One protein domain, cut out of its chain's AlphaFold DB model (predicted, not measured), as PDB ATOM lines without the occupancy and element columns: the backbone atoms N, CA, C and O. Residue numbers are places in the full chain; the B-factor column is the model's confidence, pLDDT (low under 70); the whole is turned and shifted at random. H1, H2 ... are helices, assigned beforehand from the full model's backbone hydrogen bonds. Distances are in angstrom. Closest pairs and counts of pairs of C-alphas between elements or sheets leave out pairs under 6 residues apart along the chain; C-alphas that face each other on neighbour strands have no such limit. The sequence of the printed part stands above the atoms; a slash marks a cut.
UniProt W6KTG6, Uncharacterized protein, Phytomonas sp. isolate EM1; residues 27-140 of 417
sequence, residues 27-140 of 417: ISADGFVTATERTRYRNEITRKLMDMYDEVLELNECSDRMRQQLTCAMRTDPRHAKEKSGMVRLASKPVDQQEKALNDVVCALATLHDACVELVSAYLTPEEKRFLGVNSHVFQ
ATOM      1  N   ILE A  27     197.893 266.461 168.765       55.31
ATOM      2  CA  ILE A  27     198.523 265.227 168.298       55.31
ATOM      3  C   ILE A  27     199.966 265.268 168.812       55.31
ATOM      4  O   ILE A  27     200.751 266.117 168.388       55.31
ATOM      5  N   SER A  28     200.286 264.393 169.768       57.34
ATOM      6  CA  SER A  28     201.650 264.204 170.278       57.34
ATOM      7  C   SER A  28     202.606 263.867 169.130       57.34
ATOM      8  O   SER A  28     202.165 263.337 168.110       57.34
ATOM      9  N   ALA A  29     203.910 264.106 169.295       57.16
ATOM     10  CA  ALA A  29     204.905 263.826 168.249       57.16
ATOM     11  C   ALA A  29     204.837 262.377 167.716       57.16
ATOM     12  O   ALA A  29     205.015 262.152 166.522       57.16
ATOM     13  N   ASP A  30     204.481 261.421 168.579       58.50
ATOM     14  CA  ASP A  30     204.326 259.996 168.259       58.50
ATOM     15  C   ASP A  30     202.954 259.624 167.647       58.50
ATOM     16  O   ASP A  30     202.624 258.449 167.508       58.50
ATOM     17  N   GLY A  31     202.090 260.601 167.347       65.44
ATOM     18  CA  GLY A  31     200.738 260.394 166.805       65.44
ATOM     19  C   GLY A  31     199.669 259.971 167.825       65.44
ATOM     20  O   GLY A  31     198.474 260.023 167.526       65.44
ATOM     21  N   PHE A  32     200.055 259.582 169.044       68.12
ATOM     22  CA  PHE A  32     199.124 259.099 170.068       68.12
ATOM     23  C   PHE A  32     198.423 260.232 170.841       68.12
ATOM     24  O   PHE A  32     199.051 261.170 171.331       68.12
ATOM     25  N   VAL A  33     197.101 260.098 171.003       78.56
ATOM     26  CA  VAL A  33     196.235 260.996 171.792       78.56
ATOM     27  C   VAL A  33     195.849 260.318 173.107       78.56
ATOM     28  O   VAL A  33     195.405 259.159 173.107       78.56
ATOM     29  N   THR A  34     195.972 261.042 174.225       86.25
ATOM     30  CA  THR A  34     195.703 260.497 175.566       86.25
ATOM     31  C   THR A  34     194.231 260.110 175.755       86.25
ATOM     32  O   THR A  34     193.326 260.618 175.088       86.25
ATOM     33  N   ALA A  35     193.955 259.203 176.699       87.25
ATOM     34  CA  ALA A  35     192.585 258.771 176.992       87.25
ATOM     35  C   ALA A  35     191.683 259.935 177.458       87.25
ATOM     36  O   ALA A  35     190.513 260.004 177.085       87.25
ATOM     37  N   THR A  36     192.230 260.884 178.221       88.31
ATOM     38  CA  THR A  36     191.506 262.065 178.718       88.31
ATOM     39  C   THR A  36     191.206 263.075 177.609       88.31
ATOM     40  O   THR A  36     190.092 263.601 177.555       88.31
ATOM     41  N   GLU A  37     192.137 263.315 176.680       87.19
ATOM     42  CA  GLU A  37     191.877 264.115 175.473       87.19
ATOM     43  C   GLU A  37     190.830 263.457 174.573       87.19
ATOM     44  O   GLU A  37     189.914 264.137 174.112       87.19
ATOM     45  N   ARG A  38     190.903 262.133 174.382       88.31
ATOM     46  CA  ARG A  38     189.929 261.363 173.593       88.31
ATOM     47  C   ARG A  38     188.512 261.506 174.148       88.31
ATOM     48  O   ARG A  38     187.595 261.798 173.384       88.31
ATOM     49  N   THR A  39     188.336 261.383 175.464       89.81
ATOM     50  CA  THR A  39     187.040 261.604 176.129       89.81
ATOM     51  C   THR A  39     186.574 263.055 176.005       89.81
ATOM     52  O   THR A  39     185.411 263.298 175.693       89.81
ATOM     53  N   ARG A  40     187.468 264.043 176.170       91.19
ATOM     54  CA  ARG A  40     187.119 265.461 175.957       91.19
ATOM     55  C   ARG A  40     186.667 265.740 174.521       91.19
ATOM     56  O   ARG A  40     185.689 266.458 174.336       91.19
ATOM     57  N   TYR A  41     187.347 265.168 173.531       90.25
ATOM     58  CA  TYR A  41     187.019 265.335 172.117       90.25
ATOM     59  C   TYR A  41     185.712 264.623 171.742       90.25
ATOM     60  O   TYR A  41     184.872 265.224 171.075       90.25
ATOM     61  N   ARG A  42     185.474 263.404 172.253       93.38
ATOM     62  CA  ARG A  42     184.184 262.703 172.117       93.38
ATOM     63  C   ARG A  42     183.039 263.532 172.699       93.38
ATOM     64  O   ARG A  42     182.068 263.784 172.000       93.38
ATOM     65  N   ASN A  43     183.195 264.061 173.914       93.44
ATOM     66  CA  ASN A  43     182.191 264.921 174.550       93.44
ATOM     67  C   ASN A  43     181.944 266.240 173.789       93.44
ATOM     68  O   ASN A  43     180.850 266.798 173.865       93.44
ATOM     69  N   GLU A  44     182.937 266.756 173.056       94.12
ATOM     70  CA  GLU A  44     182.771 267.933 172.198       94.12
ATOM     71  C   GLU A  44     182.088 267.603 170.862       94.12
ATOM     72  O   GLU A  44     181.253 268.389 170.413       94.12
ATOM     73  N   ILE A  45     182.380 266.448 170.249       94.94
ATOM     74  CA  ILE A  45     181.643 265.962 169.071       94.94
ATOM     75  C   ILE A  45     180.187 265.686 169.444       94.94
ATOM     76  O   ILE A  45     179.301 266.213 168.785       94.94
ATOM     77  N   THR A  46     179.932 264.935 170.521       95.69
ATOM     78  CA  THR A  46     178.580 264.652 171.024       95.69
ATOM     79  C   THR A  46     177.777 265.936 171.207       95.69
ATOM     80  O   THR A  46     176.640 265.998 170.756       95.69
ATOM     81  N   ARG A  47     178.373 266.982 171.798       95.88
ATOM     82  CA  ARG A  47     177.717 268.291 171.924       95.88
ATOM     83  C   ARG A  47     177.373 268.884 170.558       95.88
ATOM     84  O   ARG A  47     176.204 269.118 170.306       95.88
ATOM     85  N   LYS A  48     178.352 269.035 169.658       96.88
ATOM     86  CA  LYS A  48     178.135 269.612 168.315       96.88
ATOM     87  C   LYS A  48     177.123 268.828 167.477       96.88
ATOM     88  O   LYS A  48     176.430 269.424 166.664       96.88
ATOM     89  N   LEU A  49     177.053 267.507 167.650       96.81
ATOM     90  CA  LEU A  49     176.074 266.651 166.982       96.81
ATOM     91  C   LEU A  49     174.651 266.866 167.514       96.81
ATOM     92  O   LEU A  49     173.721 266.819 166.716       96.81
ATOM     93  N   MET A  50     174.483 267.128 168.817       96.56
ATOM     94  CA  MET A  50     173.188 267.532 169.380       96.56
ATOM     95  C   MET A  50     172.836 268.970 168.994       96.56
ATOM     96  O   MET A  50     171.753 269.179 168.468       96.56
ATOM     97  N   ASP A  51     173.770 269.923 169.142       97.19
ATOM     98  CA  ASP A  51     173.591 271.327 168.736       97.19
ATOM     99  C   ASP A  51     173.088 271.403 167.269       97.19
ATOM    100  O   ASP A  51     172.093 272.057 166.969       97.19
ATOM    101  N   MET A  52     173.728 270.653 166.360       97.50
ATOM    102  CA  MET A  52     173.345 270.538 164.944       97.50
ATOM    103  C   MET A  52     172.012 269.803 164.726       97.50
ATOM    104  O   MET A  52     171.280 270.138 163.796       97.50
ATOM    105  N   TYR A  53     171.698 268.778 165.524       96.81
ATOM    106  CA  TYR A  53     170.409 268.089 165.432       96.81
ATOM    107  C   TYR A  53     169.259 269.019 165.831       96.81
ATOM    108  O   TYR A  53     168.262 269.060 165.116       96.81
ATOM    109  N   ASP A  54     169.417 269.793 166.906       96.88
ATOM    110  CA  ASP A  54     168.404 270.738 167.380       96.88
ATOM    111  C   ASP A  54     168.178 271.868 166.350       96.88
ATOM    112  O   ASP A  54     167.030 272.161 166.008       96.88
ATOM    113  N   GLU A  55     169.249 272.424 165.759       97.69
ATOM    114  CA  GLU A  55     169.167 273.398 164.651       97.69
ATOM    115  C   GLU A  55     168.417 272.836 163.420       97.69
ATOM    116  O   GLU A  55     167.579 273.515 162.818       97.69
ATOM    117  N   VAL A  56     168.693 271.584 163.035       97.56
ATOM    118  CA  VAL A  56     168.036 270.925 161.890       97.56
ATOM    119  C   VAL A  56     166.592 270.522 162.211       97.56
ATOM    120  O   VAL A  56     165.739 270.569 161.323       97.56
ATOM    121  N   LEU A  57     166.289 270.168 163.463       96.62
ATOM    122  CA  LEU A  57     164.937 269.875 163.932       96.62
ATOM    123  C   LEU A  57     164.054 271.127 163.871       96.62
ATOM    124  O   LEU A  57     162.995 271.068 163.249       96.62
ATOM    125  N   GLU A  58     164.500 272.263 164.421       97.19
ATOM    126  CA  GLU A  58     163.749 273.530 164.365       97.19
ATOM    127  C   GLU A  58     163.479 273.957 162.912       97.19
ATOM    128  O   GLU A  58     162.356 274.333 162.556       97.19
ATOM    129  N   LEU A  59     164.485 273.834 162.037       95.62
ATOM    130  CA  LEU A  59     164.352 274.135 160.611       95.62
ATOM    131  C   LEU A  59     163.341 273.212 159.906       95.62
ATOM    132  O   LEU A  59     162.566 273.671 159.061       95.62
ATOM    133  N   ASN A  60     163.322 271.925 160.263       95.69
ATOM    134  CA  ASN A  60     162.396 270.939 159.711       95.69
ATOM    135  C   ASN A  60     160.957 271.140 160.230       95.69
ATOM    136  O   ASN A  60     160.020 271.106 159.434       95.69
ATOM    137  N   GLU A  61     160.764 271.449 161.517       95.38
ATOM    138  CA  GLU A  61     159.455 271.824 162.081       95.38
ATOM    139  C   GLU A  61     158.911 273.127 161.463       95.38
ATOM    140  O   GLU A  61     157.707 273.270 161.228       95.38
ATOM    141  N   CYS A  62     159.793 274.068 161.116       95.62
ATOM    142  CA  CYS A  62     159.423 275.295 160.410       95.62
ATOM    143  C   CYS A  62     159.110 275.098 158.913       95.62
ATOM    144  O   CYS A  62     158.537 276.007 158.300       95.62
ATOM    145  N   SER A  63     159.448 273.950 158.314       95.38
ATOM    146  CA  SER A  63     159.370 273.728 156.859       95.38
ATOM    147  C   SER A  63     157.965 273.936 156.278       95.38
ATOM    148  O   SER A  63     157.821 274.563 155.228       95.38
ATOM    149  N   ASP A  64     156.913 273.508 156.982       94.19
ATOM    150  CA  ASP A  64     155.528 273.658 156.521       94.19
ATOM    151  C   ASP A  64     155.046 275.116 156.549       94.19
ATOM    152  O   ASP A  64     154.386 275.592 155.620       94.19
ATOM    153  N   ARG A  65     155.441 275.868 157.584       95.75
ATOM    154  CA  ARG A  65     155.166 277.310 157.693       95.75
ATOM    155  C   ARG A  65     155.910 278.084 156.606       95.75
ATOM    156  O   ARG A  65     155.324 278.957 155.964       95.75
ATOM    157  N   MET A  66     157.170 277.722 156.362       94.81
ATOM    158  CA  MET A  66     157.998 278.285 155.296       94.81
ATOM    159  C   MET A  66     157.384 278.000 153.915       94.81
ATOM    160  O   MET A  66     157.215 278.921 153.115       94.81
ATOM    161  N   ARG A  67     156.945 276.757 153.664       95.62
ATOM    162  CA  ARG A  67     156.213 276.352 152.453       95.62
ATOM    163  C   ARG A  67     154.941 277.169 152.258       95.62
ATOM    164  O   ARG A  67     154.703 277.659 151.154       95.62
ATOM    165  N   GLN A  68     154.141 277.368 153.304       94.94
ATOM    166  CA  GLN A  68     152.927 278.182 153.226       94.94
ATOM    167  C   GLN A  68     153.242 279.648 152.879       94.94
ATOM    168  O   GLN A  68     152.625 280.212 151.973       94.94
ATOM    169  N   GLN A  69     154.221 280.258 153.554       94.75
ATOM    170  CA  GLN A  69     154.628 281.647 153.320       94.75
ATOM    171  C   GLN A  69     155.187 281.857 151.905       94.75
ATOM    172  O   GLN A  69     154.749 282.775 151.208       94.75
ATOM    173  N   LEU A  70     156.081 280.977 151.444       94.62
ATOM    174  CA  LEU A  70     156.639 281.022 150.090       94.62
ATOM    175  C   LEU A  70     155.564 280.783 149.021       94.62
ATOM    176  O   LEU A  70     155.521 281.515 148.037       94.62
ATOM    177  N   THR A  71     154.630 279.851 149.245       94.19
ATOM    178  CA  THR A  71     153.477 279.631 148.349       94.19
ATOM    179  C   THR A  71     152.624 280.895 148.211       94.19
ATOM    180  O   THR A  71     152.223 281.255 147.104       94.19
ATOM    181  N   CYS A  72     152.359 281.599 149.315       91.56
ATOM    182  CA  CYS A  72     151.640 282.874 149.287       91.56
ATOM    183  C   CYS A  72     152.425 283.961 148.538       91.56
ATOM    184  O   CYS A  72     151.845 284.634 147.689       91.56
ATOM    185  N   ALA A  73     153.734 284.092 148.780       90.81
ATOM    186  CA  ALA A  73     154.585 285.067 148.096       90.81
ATOM    187  C   ALA A  73     154.673 284.810 146.577       90.81
ATOM    188  O   ALA A  73     154.463 285.723 145.781       90.81
ATOM    189  N   MET A  74     154.872 283.559 146.151       91.56
ATOM    190  CA  MET A  74     154.889 283.174 144.731       91.56
ATOM    191  C   MET A  74     153.563 283.498 144.025       91.56
ATOM    192  O   MET A  74     153.550 283.926 142.875       91.56
ATOM    193  N   ARG A  75     152.428 283.377 144.728       89.94
ATOM    194  CA  ARG A  75     151.101 283.760 144.212       89.94
ATOM    195  C   ARG A  75     150.874 285.274 144.112       89.94
ATOM    196  O   ARG A  75     149.896 285.684 143.481       89.94
ATOM    197  N   THR A  76     151.745 286.084 144.719       84.62
ATOM    198  CA  THR A  76     151.739 287.558 144.634       84.62
ATOM    199  C   THR A  76     152.671 288.121 143.555       84.62
ATOM    200  O   THR A  76     152.711 289.337 143.397       84.62
ATOM    201  N   ASP A  77     153.386 287.279 142.793       79.75
ATOM    202  CA  ASP A  77     154.340 287.720 141.762       79.75
ATOM    203  C   ASP A  77     153.677 288.663 140.724       79.75
ATOM    204  O   ASP A  77     152.793 288.224 139.972       79.75
ATOM    205  N   PRO A  78     154.109 289.941 140.623       73.12
ATOM    206  CA  PRO A  78     153.558 290.910 139.673       73.12
ATOM    207  C   PRO A  78     153.655 290.492 138.200       73.12
ATOM    208  O   PRO A  78     152.892 290.987 137.376       73.12
ATOM    209  N   ARG A  79     154.558 289.565 137.844       77.00
ATOM    210  CA  ARG A  79     154.692 289.024 136.478       77.00
ATOM    211  C   ARG A  79     153.517 288.131 136.078       77.00
ATOM    212  O   ARG A  79     153.259 287.943 134.889       77.00
ATOM    213  N   HIS A  80     152.815 287.571 137.061       68.25
ATOM    214  CA  HIS A  80     151.709 286.632 136.866       68.25
ATOM    215  C   HIS A  80     150.367 287.183 137.368       68.25
ATOM    216  O   HIS A  80     149.309 286.785 136.867       68.25
ATOM    217  N   ALA A  81     150.392 288.124 138.312       68.00
ATOM    218  CA  ALA A  81     149.207 288.771 138.849       68.00
ATOM    219  C   ALA A  81     148.617 289.787 137.852       68.00
ATOM    220  O   ALA A  81     149.088 290.914 137.717       68.00
ATOM    221  N   LYS A  82     147.551 289.397 137.144       68.31
ATOM    222  CA  LYS A  82     146.848 290.301 136.220       68.31
ATOM    223  C   LYS A  82     146.037 291.332 137.000       68.31
ATOM    224  O   LYS A  82     145.065 290.982 137.677       68.31
ATOM    225  N   GLU A  83     146.399 292.601 136.858       70.75
ATOM    226  CA  GLU A  83     145.548 293.703 137.287       70.75
ATOM    227  C   GLU A  83     144.292 293.779 136.406       70.75
ATOM    228  O   GLU A  83     144.353 293.654 135.180       70.75
ATOM    229  N   LYS A  84     143.130 293.978 137.031       75.69
ATOM    230  CA  LYS A  84     141.894 294.330 136.333       75.69
ATOM    231  C   LYS A  84     141.112 295.334 137.170       75.69
ATOM    232  O   LYS A  84     140.779 295.050 138.317       75.69
ATOM    233  N   SER A  85     140.792 296.483 136.574       78.19
ATOM    234  CA  SER A  85     139.984 297.541 137.201       78.19
ATOM    235  C   SER A  85     140.554 298.043 138.542       78.19
ATOM    236  O   SER A  85     139.812 298.165 139.512       78.19
ATOM    237  N   GLY A  86     141.868 298.294 138.618       77.31
ATOM    238  CA  GLY A  86     142.528 298.781 139.837       77.31
ATOM    239  C   GLY A  86     142.765 297.717 140.915       77.31
ATOM    240  O   GLY A  86     143.233 298.045 142.002       77.31
ATOM    241  N   MET A  87     142.433 296.445 140.655       75.69
ATOM    242  CA  MET A  87     142.683 295.338 141.580       75.69
ATOM    243  C   MET A  87     143.629 294.304 140.970       75.69
ATOM    244  O   MET A  87     143.329 293.680 139.948       75.69
ATOM    245  N   VAL A  88     144.750 294.071 141.649       75.75
ATOM    246  CA  VAL A  88     145.700 292.995 141.345       75.75
ATOM    247  C   VAL A  88     145.102 291.661 141.795       75.75
ATOM    248  O   VAL A  88     144.888 291.438 142.989       75.75
ATOM    249  N   ARG A  89     144.812 290.751 140.856       80.56
ATOM    250  CA  ARG A  89     144.370 289.392 141.201       80.56
ATOM    251  C   ARG A  89     145.568 288.478 141.426       80.56
ATOM    252  O   ARG A  89     146.299 288.174 140.487       80.56
ATOM    253  N   LEU A  90     145.700 287.993 142.661       81.31
ATOM    254  CA  LEU A  90     146.641 286.933 143.027       81.31
ATOM    255  C   LEU A  90     146.389 285.666 142.201       81.31
ATOM    256  O   LEU A  90     145.242 285.337 141.885       81.31
ATOM    257  N   ALA A  91     147.453 284.917 141.916       83.25
ATOM    258  CA  ALA A  91     147.327 283.612 141.282       83.25
ATOM    259  C   ALA A  91     146.597 282.612 142.204       83.25
ATOM    260  O   ALA A  91     146.612 282.731 143.436       83.25
ATOM    261  N   SER A  92     145.951 281.596 141.626       84.44
ATOM    262  CA  SER A  92     145.314 280.507 142.387       84.44
ATOM    263  C   SER A  92     146.341 279.564 143.026       84.44
ATOM    264  O   SER A  92     146.116 279.090 144.137       84.44
ATOM    265  N   LYS A  93     147.478 279.360 142.356       87.38
ATOM    266  CA  LYS A  93     148.660 278.617 142.809       87.38
ATOM    267  C   LYS A  93     149.947 279.263 142.252       87.38
ATOM    268  O   LYS A  93     149.819 280.136 141.390       87.38
ATOM    269  N   PRO A  94     151.151 278.903 142.739       89.19
ATOM    270  CA  PRO A  94     152.418 279.279 142.104       89.19
ATOM    271  C   PRO A  94     152.524 278.783 140.653       89.19
ATOM    272  O   PRO A  94     151.692 278.003 140.185       89.19
ATOM    273  N   VAL A  95     153.578 279.194 139.946       91.25
ATOM    274  CA  VAL A  95     153.967 278.553 138.678       91.25
ATOM    275  C   VAL A  95     154.471 277.136 138.969       91.25
ATOM    276  O   VAL A  95     155.197 276.937 139.938       91.25
ATOM    277  N   ASP A  96     154.161 276.159 138.114       91.88
ATOM    278  CA  ASP A  96     154.483 274.736 138.334       91.88
ATOM    279  C   ASP A  96     155.972 274.476 138.639       91.88
ATOM    280  O   ASP A  96     156.308 273.631 139.465       91.88
ATOM    281  N   GLN A  97     156.879 275.250 138.031       92.56
ATOM    282  CA  GLN A  97     158.318 275.194 138.316       92.56
ATOM    283  C   GLN A  97     158.673 275.717 139.721       92.56
ATOM    284  O   GLN A  97     159.559 275.162 140.370       92.56
ATOM    285  N   GLN A  98     157.985 276.759 140.202       92.81
ATOM    286  CA  GLN A  98     158.142 277.291 141.563       92.81
ATOM    287  C   GLN A  98     157.564 276.310 142.595       92.81
ATOM    288  O   GLN A  98     158.204 276.034 143.604       92.81
ATOM    289  N   GLU A  99     156.384 275.745 142.314       94.00
ATOM    290  CA  GLU A  99     155.736 274.723 143.144       94.00
ATOM    291  C   GLU A  99     156.601 273.456 143.243       94.00
ATOM    292  O   GLU A  99     156.799 272.931 144.340       94.00
ATOM    293  N   LYS A 100     157.197 272.999 142.131       95.88
ATOM    294  CA  LYS A 100     158.167 271.896 142.146       95.88
ATOM    295  C   LYS A 100     159.388 272.239 143.001       95.88
ATOM    296  O   LYS A 100     159.686 271.493 143.925       95.88
ATOM    297  N   ALA A 101     160.052 273.368 142.740       95.62
ATOM    298  CA  ALA A 101     161.259 273.762 143.469       95.62
ATOM    299  C   ALA A 101     161.014 273.913 144.983       95.62
ATOM    300  O   ALA A 101     161.866 273.546 145.788       95.62
ATOM    301  N   LEU A 102     159.835 274.399 145.383       95.44
ATOM    302  CA  LEU A 102     159.450 274.509 146.789       95.44
ATOM    303  C   LEU A 102     159.242 273.139 147.454       95.44
ATOM    304  O   LEU A 102     159.657 272.942 148.594       95.44
ATOM    305  N   ASN A 103     158.637 272.181 146.745       95.44
ATOM    306  CA  ASN A 103     158.518 270.807 147.236       95.44
ATOM    307  C   ASN A 103     159.885 270.097 147.270       95.44
ATOM    308  O   ASN A 103     160.181 269.437 148.261       95.44
ATOM    309  N   ASP A 104     160.743 270.297 146.261       96.75
ATOM    310  CA  ASP A 104     162.116 269.770 146.235       96.75
ATOM    311  C   ASP A 104     162.922 270.262 147.465       96.75
ATOM    312  O   ASP A 104     163.623 269.471 148.098       96.75
ATOM    313  N   VAL A 105     162.764 271.534 147.874       95.69
ATOM    314  CA  VAL A 105     163.371 272.094 149.103       95.69
ATOM    315  C   VAL A 105     162.837 271.422 150.374       95.69
ATOM    316  O   VAL A 105     163.630 271.046 151.234       95.69
ATOM    317  N   VAL A 106     161.522 271.226 150.508       95.94
ATOM    318  CA  VAL A 106     160.949 270.558 151.696       95.94
ATOM    319  C   VAL A 106     161.383 269.089 151.776       95.94
ATOM    320  O   VAL A 106     161.737 268.611 152.853       95.94
ATOM    321  N   CYS A 107     161.455 268.386 150.642       96.25
ATOM    322  CA  CYS A 107     162.023 267.038 150.580       96.25
ATOM    323  C   CYS A 107     163.510 267.012 150.979       96.25
ATOM    324  O   CYS A 107     163.937 266.079 151.663       96.25
ATOM    325  N   ALA A 108     164.294 268.028 150.606       97.12
ATOM    326  CA  ALA A 108     165.692 268.149 151.017       97.12
ATOM    327  C   ALA A 108     165.843 268.394 152.531       97.12
ATOM    328  O   ALA A 108     166.701 267.767 153.149       97.12
ATOM    329  N   LEU A 109     164.988 269.225 153.145       96.88
ATOM    330  CA  LEU A 109     164.982 269.443 154.601       96.88
ATOM    331  C   LEU A 109     164.643 268.162 155.377       96.88
ATOM    332  O   LEU A 109     165.377 267.795 156.293       96.88
ATOM    333  N   ALA A 110     163.606 267.429 154.959       96.00
ATOM    334  CA  ALA A 110     163.263 266.140 155.564       96.00
ATOM    335  C   ALA A 110     164.400 265.107 155.409       96.00
ATOM    336  O   ALA A 110     164.719 264.375 156.344       96.00
ATOM    337  N   THR A 111     165.069 265.088 154.249       97.00
ATOM    338  CA  THR A 111     166.226 264.208 154.001       97.00
ATOM    339  C   THR A 111     167.431 264.582 154.872       97.00
ATOM    340  O   THR A 111     168.125 263.692 155.364       97.00
ATOM    341  N   LEU A 112     167.674 265.880 155.094       97.56
ATOM    342  CA  LEU A 112     168.724 266.376 155.987       97.56
ATOM    343  C   LEU A 112     168.443 265.986 157.443       97.56
ATOM    344  O   LEU A 112     169.328 265.444 158.099       97.56
ATOM    345  N   HIS A 113     167.210 266.181 157.919       97.19
ATOM    346  CA  HIS A 113     166.772 265.738 159.244       97.19
ATOM    347  C   HIS A 113     167.020 264.237 159.453       97.19
ATOM    348  O   HIS A 113     167.681 263.847 160.415       97.19
ATOM    349  N   ASP A 114     166.574 263.395 158.519       95.69
ATOM    350  CA  ASP A 114     166.781 261.946 158.589       95.69
ATOM    351  C   ASP A 114     168.267 261.549 158.575       95.69
ATOM    352  O   ASP A 114     168.662 260.610 159.269       95.69
ATOM    353  N   ALA A 115     169.105 262.262 157.814       96.62
ATOM    354  CA  ALA A 115     170.549 262.041 157.790       96.62
ATOM    355  C   ALA A 115     171.224 262.457 159.111       96.62
ATOM    356  O   ALA A 115     172.100 261.742 159.601       96.62
ATOM    357  N   CYS A 116     170.794 263.564 159.723       96.88
ATOM    358  CA  CYS A 116     171.255 263.992 161.044       96.88
ATOM    359  C   CYS A 116     170.836 262.995 162.135       96.88
ATOM    360  O   CYS A 116     171.676 262.600 162.945       96.88
ATOM    361  N   VAL A 117     169.587 262.510 162.116       96.25
ATOM    362  CA  VAL A 117     169.123 261.440 163.018       96.25
ATOM    363  C   VAL A 117     169.968 260.181 162.845       96.25
ATOM    364  O   VAL A 117     170.420 259.628 163.845       96.25
ATOM    365  N   GLU A 118     170.233 259.732 161.614       96.75
ATOM    366  CA  GLU A 118     171.050 258.535 161.357       96.75
ATOM    367  C   GLU A 118     172.496 258.708 161.860       96.75
ATOM    368  O   GLU A 118     173.032 257.815 162.517       96.75
ATOM    369  N   LEU A 119     173.107 259.878 161.637       96.50
ATOM    370  CA  LEU A 119     174.466 260.197 162.087       96.50
ATOM    371  C   LEU A 119     174.586 260.211 163.621       96.50
ATOM    372  O   LEU A 119     175.489 259.578 164.174       96.50
ATOM    373  N   VAL A 120     173.658 260.871 164.323       96.44
ATOM    374  CA  VAL A 120     173.591 260.850 165.799       96.44
ATOM    375  C   VAL A 120     173.315 259.426 166.305       96.44
ATOM    376  O   VAL A 120     173.909 258.982 167.292       96.44
ATOM    377  N   SER A 121     172.467 258.672 165.597       94.81
ATOM    378  CA  SER A 121     172.152 257.275 165.919       94.81
ATOM    379  C   SER A 121     173.357 256.345 165.797       94.81
ATOM    380  O   SER A 121     173.470 255.425 166.605       94.81
ATOM    381  N   ALA A 122     174.233 256.570 164.817       94.94
ATOM    382  CA  ALA A 122     175.424 255.761 164.572       94.94
ATOM    383  C   ALA A 122     176.620 256.159 165.457       94.94
ATOM    384  O   ALA A 122     177.421 255.302 165.822       94.94
ATOM    385  N   TYR A 123     176.753 257.442 165.821       96.06
ATOM    386  CA  TYR A 123     177.875 257.920 166.639       96.06
ATOM    387  C   TYR A 123     177.766 257.534 168.124       96.06
ATOM    388  O   TYR A 123     178.784 257.261 168.773       96.06
ATOM    389  N   LEU A 124     176.543 257.545 168.665       94.88
ATOM    390  CA  LEU A 124     176.269 257.358 170.092       94.88
ATOM    391  C   LEU A 124     175.872 255.917 170.422       94.88
ATOM    392  O   LEU A 124     174.992 255.337 169.776       94.88
ATOM    393  N   THR A 125     176.452 255.361 171.486       92.81
ATOM    394  CA  THR A 125     176.058 254.036 171.990       92.81
ATOM    395  C   THR A 125     174.677 254.081 172.675       92.81
ATOM    396  O   THR A 125     174.187 255.164 173.026       92.81
ATOM    397  N   PRO A 126     174.004 252.932 172.889       91.50
ATOM    398  CA  PRO A 126     172.760 252.876 173.664       91.50
ATOM    399  C   PRO A 126     172.907 253.447 175.084       91.50
ATOM    400  O   PRO A 126     171.995 254.102 175.592       91.50
ATOM    401  N   GLU A 127     174.068 253.243 175.708       92.06
ATOM    402  CA  GLU A 127     174.403 253.744 177.042       92.06
ATOM    403  C   GLU A 127     174.535 255.266 177.026       92.06
ATOM    404  O   GLU A 127     173.952 255.934 177.874       92.06
ATOM    405  N   GLU A 128     175.238 255.837 176.044       93.12
ATOM    406  CA  GLU A 128     175.374 257.291 175.905       93.12
ATOM    407  C   GLU A 128     174.027 257.969 175.660       93.12
ATOM    408  O   GLU A 128     173.731 258.981 176.293       93.12
ATOM    409  N   LYS A 129     173.166 257.381 174.818       93.38
ATOM    410  CA  LYS A 129     171.792 257.871 174.612       93.38
ATOM    411  C   LYS A 129     171.010 257.892 175.929       93.38
ATOM    412  O   LYS A 129     170.366 258.890 176.244       93.38
ATOM    413  N   ARG A 130     171.143 256.837 176.742       92.88
ATOM    414  CA  ARG A 130     170.549 256.748 178.086       92.88
ATOM    415  C   ARG A 130     171.137 257.771 179.068       92.88
ATOM    416  O   ARG A 130     170.371 258.368 179.817       92.88
ATOM    417  N   PHE A 131     172.454 257.994 179.073       92.69
ATOM    418  CA  PHE A 131     173.110 258.985 179.941       92.69
ATOM    419  C   PHE A 131     172.758 260.431 179.570       92.69
ATOM    420  O   PHE A 131     172.658 261.278 180.453       92.69
ATOM    421  N   LEU A 132     172.539 260.710 178.282       92.50
ATOM    422  CA  LEU A 132     172.092 262.011 177.775       92.50
ATOM    423  C   LEU A 132     170.570 262.215 177.896       92.50
ATOM    424  O   LEU A 132     170.083 263.306 177.620       92.50
ATOM    425  N   GLY A 133     169.812 261.181 178.280       92.75
ATOM    426  CA  GLY A 133     168.351 261.228 178.384       92.75
ATOM    427  C   GLY A 133     167.610 261.312 177.043       92.75
ATOM    428  O   GLY A 133     166.405 261.561 177.035       92.75
ATOM    429  N   VAL A 134     168.294 261.108 175.911       91.81
ATOM    430  CA  VAL A 134     167.687 261.216 174.575       91.81
ATOM    431  C   VAL A 134     166.926 259.950 174.187       91.81
ATOM    432  O   VAL A 134     167.289 258.832 174.558       91.81
ATOM    433  N   ASN A 135     165.853 260.115 173.409       89.75
ATOM    434  CA  ASN A 135     164.962 259.014 173.050       89.75
ATOM    435  C   ASN A 135     165.651 258.010 172.105       89.75
ATOM    436  O   ASN A 135     165.876 258.287 170.924       89.75
ATOM    437  N   SER A 136     165.937 256.815 172.622       86.94
ATOM    438  CA  SER A 136     166.598 255.725 171.899       86.94
ATOM    439  C   SER A 136     165.806 255.186 170.704       86.94
ATOM    440  O   SER A 136     166.421 254.636 169.796       86.94
ATOM    441  N   HIS A 137     164.478 255.360 170.660       86.94
ATOM    442  CA  HIS A 137     163.649 254.971 169.511       86.94
ATOM    443  C   HIS A 137     163.735 255.977 168.352       86.94
ATOM    444  O   HIS A 137     163.661 255.586 167.187       86.94
ATOM    445  N   VAL A 138     163.922 257.267 168.662       88.44
ATOM    446  CA  VAL A 138     164.208 258.299 167.651       88.44
ATOM    447  C   VAL A 138     165.604 258.042 167.088       88.44
ATOM    448  O   VAL A 138     165.749 257.758 165.894       88.44
ATOM    449  N   PHE A 139     166.603 258.006 167.978       91.50
ATOM    450  CA  PHE A 139     168.016 257.789 167.655       91.50
ATOM    451  C   PHE A 139     168.395 256.308 167.477       91.50
ATOM    452  O   PHE A 139     169.384 255.813 168.035       91.50
ATOM    453  N   GLN A 140     167.607 255.604 166.668       90.50
ATOM    454  CA  GLN A 140     167.900 254.259 166.191       90.50
ATOM    455  C   GLN A 140     168.258 254.294 164.698       90.50
ATOM    456  O   GLN A 140     167.513 254.867 163.902       90.50
TER     457      GLN A 140
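What this domain is: This is residues 27 to 140 of the 417 residues of an uncharacterized protein of Phytomonas sp. isolate EM1 (UniProt W6KTG6). A long, thin helical hairpin: H1 and H2 follow one another along one arm, and H3 folds back beside H2 and the later part of H1. The loop of residues 75 to 95 makes one end, residues 28 to 36 stick out at the other, and short H4 follows H3. The printed part has 114 residues with four named helices and no named strand; it is all helix and extended, with a radius of gyration of the C-alphas of 22.8 A, spanning 78 by 36 by 19 A.

How they stand to each other: H1, residues 35 to 61, and H2, residues 63 to 74, meet only through their tight link. H1, with residues 49 to 60 alone, touches residues 109 to 120 of H3, residues 96 to 123, at a shallow tilt of 27 degrees, opposite ways; the closest C-alphas, of Asn 60 and Leu 109, are 5.9 A apart. H2 and H3, a hairpin, touch at a shallow tilt of 18 degrees, closest at C-alphas 63 and 106, 6.3 A. H4, residues 126 to 131, is apart from H1, H2 and H3. In H1, H2, H3 and H4 every O i to N i+4 pair is within hydrogen-bond range.

Where its parts are: H1 begins at C-alpha 35 (192.585, 258.771, 176.992) and is 38.6 A long; H3 is 40.4 A. H4 ends at C-alpha 131 (173.110, 258.985, 179.941).

The domain as a whole: The farthest C-alphas, of Asp 30 and Ser 85, are 80.7 A apart. The printed part has no cut; the link from H2 to H3 is long. The pLDDT is under 70 at residues 27 to 32 and 80 to 82.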